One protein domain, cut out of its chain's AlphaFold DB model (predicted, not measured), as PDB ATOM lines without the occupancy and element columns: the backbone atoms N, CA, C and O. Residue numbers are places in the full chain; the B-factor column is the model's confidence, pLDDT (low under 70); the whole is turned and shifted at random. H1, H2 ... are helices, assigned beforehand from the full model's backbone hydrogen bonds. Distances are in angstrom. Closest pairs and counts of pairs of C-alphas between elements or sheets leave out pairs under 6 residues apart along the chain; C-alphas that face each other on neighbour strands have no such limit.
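Overview. This is residues 8 to 70 of the 254 residues of an uncharacterized protein of Aspergillus wentii DTO 134E9 (UniProt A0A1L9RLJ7). What shape is it? A hairpin of short helices H2 and H3 slants over part of long H1, whose residues 8 to 16 stick out. What builds it? The printed part has 63 residues, with helices H1, H2, H3 in order: an all-helix up-and-down bundle. It is only just compact, close to loose: radius of gyration of the C-alphas 12.4 A, spans 42, 20 and 19 A.

Arrangement. What touches what? H1, residues 8 to 35, touches H2, residues 39 to 52, with residues 28 to 32 alone. H3, residues 56 to 69, touches H2 at a shallow tilt of 8 degrees, closest at C-alphas 47 and 59, 4.6 A. What of backbones? Every O i to N i+4 pair is within hydrogen-bond range in H1 and H2, 9 of 10 in H3.

Along the chain. Where does H1 begin? C-alpha 8 is at (210.507, 241.162, 117.164). Where does H3 end? C-alpha 69 is at (234.460, 233.982, 138.626).

Size, cuts and confidence. Any cut? The printed part has no cut. Where is confidence low? Residues 8 to 21, for instance, are under pLDDT 70.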
ATOM      1  N   LYS A   8     209.681 239.952 117.031       55.12
ATOM      2  CA  LYS A   8     210.507 241.162 117.164       55.12
ATOM      3  C   LYS A   8     210.487 241.731 118.584       55.12
ATOM      4  O   LYS A   8     211.542 242.141 119.067       55.12
ATOM      5  N   MET A   9     209.348 241.689 119.280       51.34
ATOM      6  CA  MET A   9     209.260 242.160 120.669       51.34
ATOM      7  C   MET A   9     210.062 241.274 121.625       51.34
ATOM      8  O   MET A   9     210.794 241.784 122.468       51.34
ATOM      9  N   VAL A  10     210.013 239.952 121.434       55.28
ATOM     10  CA  VAL A  10     210.776 238.996 122.255       55.28
ATOM     11  C   VAL A  10     212.289 239.240 122.135       55.28
ATOM     12  O   VAL A  10     213.004 239.216 123.135       55.28
ATOM     13  N   ASN A  11     212.782 239.556 120.934       53.72
ATOM     14  CA  ASN A  11     214.206 239.817 120.709       53.72
ATOM     15  C   ASN A  11     214.700 241.112 121.379       53.72
ATOM     16  O   ASN A  11     215.791 241.122 121.948       53.72
ATOM     17  N   LEU A  12     213.903 242.185 121.374       50.81
ATOM     18  CA  LEU A  12     214.259 243.457 122.018       50.81
ATOM     19  C   LEU A  12     214.347 243.339 123.547       50.81
ATOM     20  O   LEU A  12     215.279 243.875 124.152       50.81
ATOM     21  N   THR A  13     213.441 242.584 124.175       57.94
ATOM     22  CA  THR A  13     213.471 242.332 125.627       57.94
ATOM     23  C   THR A  13     214.661 241.461 126.044       57.94
ATOM     24  O   THR A  13     215.249 241.665 127.106       57.94
ATOM     25  N   ILE A  14     215.065 240.504 125.201       59.47
ATOM     26  CA  ILE A  14     216.236 239.655 125.464       59.47
ATOM     27  C   ILE A  14     217.533 240.470 125.370       59.47
ATOM     28  O   ILE A  14     218.390 240.364 126.251       59.47
ATOM     29  N   ILE A  15     217.676 241.304 124.336       61.44
ATOM     30  CA  ILE A  15     218.886 242.110 124.116       61.44
ATOM     31  C   ILE A  15     219.073 243.134 125.243       61.44
ATOM     32  O   ILE A  15     220.178 243.258 125.780       61.44
ATOM     33  N   SER A  16     217.999 243.814 125.662       63.84
ATOM     34  CA  SER A  16     218.071 244.783 126.763       63.84
ATOM     35  C   SER A  16     218.460 244.117 128.088       63.84
ATOM     36  O   SER A  16     219.320 244.626 128.809       63.84
ATOM     37  N   GLY A  17     217.930 242.927 128.375       64.31
ATOM     38  CA  GLY A  17     218.286 242.181 129.580       64.31
ATOM     39  C   GLY A  17     219.745 241.703 129.609       64.31
ATOM     40  O   GLY A  17     220.394 241.747 130.662       64.31
ATOM     41  N   ILE A  18     220.303 241.293 128.462       66.06
ATOM     42  CA  ILE A  18     221.714 240.879 128.357       66.06
ATOM     43  C   ILE A  18     222.635 242.073 128.629       66.06
ATOM     44  O   ILE A  18     223.556 241.960 129.441       66.06
ATOM     45  N   ALA A  19     222.363 243.222 128.008       69.38
ATOM     46  CA  ALA A  19     223.156 244.435 128.189       69.38
ATOM     47  C   ALA A  19     223.145 244.917 129.652       69.38
ATOM     48  O   ALA A  19     224.199 245.233 130.215       69.38
ATOM     49  N   VAL A  20     221.979 244.892 130.308       69.69
ATOM     50  CA  VAL A  20     221.831 245.239 131.733       69.69
ATOM     51  C   VAL A  20     222.630 244.286 132.621       69.69
ATOM     52  O   VAL A  20     223.351 244.729 133.516       69.69
ATOM     53  N   THR A  21     222.575 242.983 132.342       65.56
ATOM     54  CA  THR A  21     223.306 241.970 133.117       65.56
ATOM     55  C   THR A  21     224.819 242.131 132.976       65.56
ATOM     56  O   THR A  21     225.533 242.114 133.978       65.56
ATOM     57  N   ILE A  22     225.319 242.355 131.757       72.44
ATOM     58  CA  ILE A  22     226.748 242.600 131.497       72.44
ATOM     59  C   ILE A  22     227.220 243.865 132.220       72.44
ATOM     60  O   ILE A  22     228.265 243.848 132.874       72.44
ATOM     61  N   THR A  23     226.434 244.940 132.160       73.69
ATOM     62  CA  THR A  23     226.770 246.223 132.793       73.69
ATOM     63  C   THR A  23     226.804 246.101 134.318       73.69
ATOM     64  O   THR A  23     227.752 246.563 134.955       73.69
ATOM     65  N   LEU A  24     225.834 245.397 134.912       71.19
ATOM     66  CA  LEU A  24     225.810 245.087 136.345       71.19
ATOM     67  C   LEU A  24     227.014 244.243 136.770       71.19
ATOM     68  O   LEU A  24     227.645 244.542 137.783       71.19
ATOM     69  N   ILE A  25     227.378 243.220 135.992       69.94
ATOM     70  CA  ILE A  25     228.556 242.388 136.272       69.94
ATOM     71  C   ILE A  25     229.837 243.227 136.209       69.94
ATOM     72  O   ILE A  25     230.673 243.139 137.109       69.94
ATOM     73  N   ALA A  26     229.991 244.066 135.183       75.69
ATOM     74  CA  ALA A  26     231.145 244.950 135.041       75.69
ATOM     75  C   ALA A  26     231.245 245.949 136.208       75.69
ATOM     76  O   ALA A  26     232.332 246.158 136.753       75.69
ATOM     77  N   ALA A  27     230.115 246.509 136.648       74.75
ATOM     78  CA  ALA A  27     230.049 247.385 137.814       74.75
ATOM     79  C   ALA A  27     230.447 246.653 139.108       74.75
ATOM     80  O   ALA A  27     231.273 247.159 139.865       74.75
ATOM     81  N   LEU A  28     229.953 245.430 139.335       69.12
ATOM     82  CA  LEU A  28     230.317 244.617 140.503       69.12
ATOM     83  C   LEU A  28     231.817 244.288 140.557       69.12
ATOM     84  O   LEU A  28     232.416 244.297 141.635       69.12
ATOM     85  N   ILE A  29     232.440 244.034 139.402       71.69
ATOM     86  CA  ILE A  29     233.888 243.799 139.303       71.69
ATOM     87  C   ILE A  29     234.670 245.060 139.700       71.69
ATOM     88  O   ILE A  29     235.634 244.967 140.465       71.69
ATOM     89  N   ARG A  30     234.242 246.238 139.227       73.06
ATOM     90  CA  ARG A  30     234.870 247.522 139.580       73.06
ATOM     91  C   ARG A  30     234.728 247.835 141.072       73.06
ATOM     92  O   ARG A  30     235.712 248.200 141.705       73.06
ATOM     93  N   VAL A  31     233.549 247.598 141.653       64.69
ATOM     94  CA  VAL A  31     233.285 247.791 143.090       64.69
ATOM     95  C   VAL A  31     234.162 246.881 143.955       64.69
ATOM     96  O   VAL A  31     234.717 247.344 144.945       64.69
ATOM     97  N   LYS A  32     234.373 245.610 143.582       67.81
ATOM     98  CA  LYS A  32     235.318 244.744 144.312       67.81
ATOM     99  C   LYS A  32     236.726 245.337 144.329       67.81
ATOM    100  O   LYS A  32     237.358 245.356 145.381       67.81
ATOM    101  N   LYS A  33     237.216 245.780 143.166       66.75
ATOM    102  CA  LYS A  33     238.571 246.330 143.036       66.75
ATOM    103  C   LYS A  33     238.754 247.584 143.898       66.75
ATOM    104  O   LYS A  33     239.836 247.779 144.429       66.75
ATOM    105  N   ALA A  34     237.699 248.382 144.056       69.38
ATOM    106  CA  ALA A  34     237.724 249.609 144.846       69.38
ATOM    107  C   ALA A  34     237.513 249.397 146.360       69.38
ATOM    108  O   ALA A  34     238.099 250.124 147.149       69.38
ATOM    109  N   PHE A  35     236.701 248.416 146.778       67.44
ATOM    110  CA  PHE A  35     236.220 248.318 148.169       67.44
ATOM    111  C   PHE A  35     236.551 247.000 148.888       67.44
ATOM    112  O   PHE A  35     236.069 246.767 149.993       67.44
ATOM    113  N   GLY A  36     237.303 246.081 148.269       67.38
ATOM    114  CA  GLY A  36     237.687 244.807 148.900       67.38
ATOM    115  C   GLY A  36     236.515 243.858 149.203       67.38
ATOM    116  O   GLY A  36     236.672 242.868 149.914       67.38
ATOM    117  N   ILE A  37     235.322 244.133 148.666       70.62
ATOM    118  CA  ILE A  37     234.112 243.348 148.932       70.62
ATOM    119  C   ILE A  37     234.222 241.966 148.272       70.62
ATOM    120  O   ILE A  37     234.581 241.837 147.098       70.62
ATOM    121  N   SER A  38     233.848 240.915 149.010       80.19
ATOM    122  CA  SER A  38     233.754 239.556 148.462       80.19
ATOM    123  C   SER A  38     232.774 239.502 147.284       80.19
ATOM    124  O   SER A  38     231.581 239.776 147.435       80.19
ATOM    125  N   LEU A  39     233.281 239.103 146.112       80.31
ATOM    126  CA  LEU A  39     232.505 238.991 144.872       80.31
ATOM    127  C   LEU A  39     231.297 238.051 145.040       80.31
ATOM    128  O   LEU A  39     230.220 238.333 144.520       80.31
ATOM    129  N   ASP A  40     231.461 236.968 145.809       81.69
ATOM    130  CA  ASP A  40     230.393 235.999 146.082       81.69
ATOM    131  C   ASP A  40     229.223 236.625 146.843       81.69
ATOM    132  O   ASP A  40     228.070 236.354 146.510       81.69
ATOM    133  N   LYS A  41     229.499 237.494 147.829       84.19
ATOM    134  CA  LYS A  41     228.448 238.190 148.590       84.19
ATOM    135  C   LYS A  41     227.651 239.131 147.687       84.19
ATOM    136  O   LYS A  41     226.431 239.212 147.806       84.19
ATOM    137  N   SER A  42     228.325 239.819 146.769       85.81
ATOM    138  CA  SER A  42     227.668 240.700 145.802       85.81
ATOM    139  C   SER A  42     226.790 239.928 144.817       85.81
ATOM    140  O   SER A  42     225.650 240.328 144.585       85.81
ATOM    141  N   PHE A  43     227.280 238.802 144.288       89.31
ATOM    142  CA  PHE A  43     226.475 237.932 143.429       89.31
ATOM    143  C   PHE A  43     225.265 237.358 144.164       89.31
ATOM    144  O   PHE A  43     224.162 237.433 143.635       89.31
ATOM    145  N   ALA A  44     225.435 236.879 145.400       88.62
ATOM    146  CA  ALA A  44     224.329 236.364 146.207       88.62
ATOM    147  C   ALA A  44     223.236 237.422 146.444       88.62
ATOM    148  O   ALA A  44     222.053 237.141 146.278       88.62
ATOM    149  N   ARG A  45     223.618 238.669 146.765       90.06
ATOM    150  CA  ARG A  45     222.659 239.779 146.931       90.06
ATOM    151  C   ARG A  45     221.917 240.109 145.636       90.06
ATOM    152  O   ARG A  45     220.736 240.443 145.688       90.06
ATOM    153  N   LEU A  46     222.603 240.065 144.493       89.56
ATOM    154  CA  LEU A  46     221.980 240.319 143.195       89.56
ATOM    155  C   LEU A  46     221.014 239.191 142.810       89.56
ATOM    156  O   LEU A  46     219.898 239.490 142.397       89.56
ATOM    157  N   GLU A  47     221.411 237.928 142.997       90.94
ATOM    158  CA  GLU A  47     220.544 236.755 142.805       90.94
ATOM    159  C   GLU A  47     219.262 236.883 143.639       90.94
ATOM    160  O   GLU A  47     218.175 236.893 143.066       90.94
ATOM    161  N   ALA A  48     219.378 237.115 144.951       89.38
ATOM    162  CA  ALA A  48     218.225 237.239 145.846       89.38
ATOM    163  C   ALA A  48     217.284 238.399 145.462       89.38
ATOM    164  O   ALA A  48     216.064 238.293 145.579       89.38
ATOM    165  N   ARG A  49     217.831 239.522 144.973       91.88
ATOM    166  CA  ARG A  49     217.021 240.644 144.466       91.88
ATOM    167  C   ARG A  49     216.261 240.287 143.191       91.88
ATOM    168  O   ARG A  49     215.148 240.773 143.020       91.88
ATOM    169  N   LEU A  50     216.863 239.501 142.299       88.94
ATOM    170  CA  LEU A  50     216.217 239.040 141.069       88.94
ATOM    171  C   LEU A  50     215.135 238.001 141.375       88.94
ATOM    172  O   LEU A  50     214.043 238.102 140.833       88.94
ATOM    173  N   GLU A  51     215.395 237.067 142.290       88.75
ATOM    174  CA  GLU A  51     214.403 236.085 142.752       88.75
ATOM    175  C   GLU A  51     213.210 236.774 143.428       88.75
ATOM    176  O   GLU A  51     212.068 236.503 143.072       88.75
ATOM    177  N   LYS A  52     213.452 237.766 144.300       92.12
ATOM    178  CA  LYS A  52     212.384 238.566 144.931       92.12
ATOM    179  C   LYS A  52     211.517 239.339 143.924       92.12
ATOM    180  O   LYS A  52     210.388 239.694 144.243       92.12
ATOM    181  N   LYS A  53     212.046 239.635 142.735       92.88
ATOM    182  CA  LYS A  53     211.334 240.325 141.647       92.88
ATOM    183  C   LYS A  53     210.742 239.366 140.608       92.88
ATOM    184  O   LYS A  53     210.375 239.819 139.531       92.88
ATOM    185  N   ASP A  54     210.687 238.069 140.909       90.62
ATOM    186  CA  ASP A  54     210.207 237.028 139.994       90.62
ATOM    187  C   ASP A  54     210.971 237.004 138.653       90.62
ATOM    188  O   ASP A  54     210.432 236.936 137.548       90.62
ATOM    189  N   HIS A  55     212.301 237.098 138.744       90.00
ATOM    190  CA  HIS A  55     213.213 237.004 137.601       90.00
ATOM    191  C   HIS A  55     214.178 235.808 137.724       90.00
ATOM    192  O   HIS A  55     215.404 235.988 137.681       90.00
ATOM    193  N   PRO A  56     213.669 234.563 137.832       87.12
ATOM    194  CA  PRO A  56     214.490 233.372 138.079       87.12
ATOM    195  C   PRO A  56     215.483 233.075 136.945       87.12
ATOM    196  O   PRO A  56     216.595 232.600 137.191       87.12
ATOM    197  N   PHE A  57     215.136 233.412 135.696       88.31
ATOM    198  CA  PHE A  57     216.044 233.270 134.555       88.31
ATOM    199  C   PHE A  57     217.316 234.112 134.731       88.31
ATOM    200  O   PHE A  57     218.430 233.609 134.566       88.31
ATOM    201  N   TRP A  58     217.166 235.381 135.115       87.81
ATOM    202  CA  TRP A  58     218.297 236.285 135.321       87.81
ATOM    203  C   TRP A  58     219.111 235.903 136.553       87.81
ATOM    204  O   TRP A  58     220.339 235.917 136.485       87.81
ATOM    205  N   ALA A  59     218.458 235.479 137.641       88.25
ATOM    206  CA  ALA A  59     219.149 234.938 138.811       88.25
ATOM    207  C   ALA A  59     220.046 233.744 138.428       88.25
ATOM    208  O   ALA A  59     221.224 233.701 138.785       88.25
ATOM    209  N   SER A  60     219.537 232.831 137.594       87.81
ATOM    210  CA  SER A  60     220.307 231.701 137.062       87.81
ATOM    211  C   SER A  60     221.514 232.142 136.217       87.81
ATOM    212  O   SER A  60     222.613 231.599 136.364       87.81
ATOM    213  N   LYS A  61     221.369 233.180 135.377       89.06
ATOM    214  CA  LYS A  61     222.494 233.743 134.606       89.06
ATOM    215  C   LYS A  61     223.560 234.368 135.505       89.06
ATOM    216  O   LYS A  61     224.745 234.103 135.299       89.06
ATOM    217  N   VAL A  62     223.162 235.135 136.520       89.06
ATOM    218  CA  VAL A  62     224.093 235.703 137.510       89.06
ATOM    219  C   VAL A  62     224.867 234.587 138.214       89.06
ATOM    220  O   VAL A  62     226.096 234.647 138.294       89.06
ATOM    221  N   ARG A  63     224.175 233.519 138.619       90.50
ATOM    222  CA  ARG A  63     224.786 232.341 139.244       90.50
ATOM    223  C   ARG A  63     225.781 231.634 138.328       90.50
ATOM    224  O   ARG A  63     226.852 231.222 138.776       90.50
ATOM    225  N   ALA A  64     225.471 231.519 137.036       88.75
ATOM    226  CA  ALA A  64     226.383 230.958 136.039       88.75
ATOM    227  C   ALA A  64     227.686 231.762 135.935       88.75
ATOM    228  O   ALA A  64     228.769 231.175 135.938       88.75
ATOM    229  N   VAL A  65     227.602 233.095 135.921       88.19
ATOM    230  CA  VAL A  65     228.791 233.960 135.928       88.19
ATOM    231  C   VAL A  65     229.568 233.825 137.235       88.19
ATOM    232  O   VAL A  65     230.794 233.700 137.205       88.19
ATOM    233  N   ALA A  66     228.871 233.795 138.372       88.38
ATOM    234  CA  ALA A  66     229.495 233.621 139.676       88.38
ATOM    235  C   ALA A  66     230.320 232.322 139.730       88.38
ATOM    236  O   ALA A  66     231.498 232.373 140.069       88.38
ATOM    237  N   LYS A  67     229.772 231.191 139.253       88.31
ATOM    238  CA  LYS A  67     230.480 229.894 139.191       88.31
ATOM    239  C   LYS A  67     231.818 229.937 138.440       88.31
ATOM    240  O   LYS A  67     232.727 229.191 138.801       88.31
ATOM    241  N   VAL A  68     231.939 230.778 137.410       86.31
ATOM    242  CA  VAL A  68     233.179 230.949 136.630       86.31
ATOM    243  C   VAL A  68     234.157 231.893 137.333       86.31
ATOM    244  O   VAL A  68     235.368 231.718 137.237       86.31
ATOM    245  N   ARG A  69     233.649 232.906 138.039       80.31
ATOM    246  CA  ARG A  69     234.460 233.982 138.626       80.31
ATOM    247  C   ARG A  69     234.906 233.710 140.067       80.31
ATOM    248  O   ARG A  69     235.872 234.332 140.503       80.31
ATOM    249  N   THR A  70     234.256 232.806 140.802       73.50
ATOM    250  CA  THR A  70     234.584 232.475 142.204       73.50
ATOM    251  C   THR A  70     235.113 231.041 142.346       73.50
ATOM    252  O   THR A  70     234.536 230.169 142.990       73.50
TER     253      THR A  70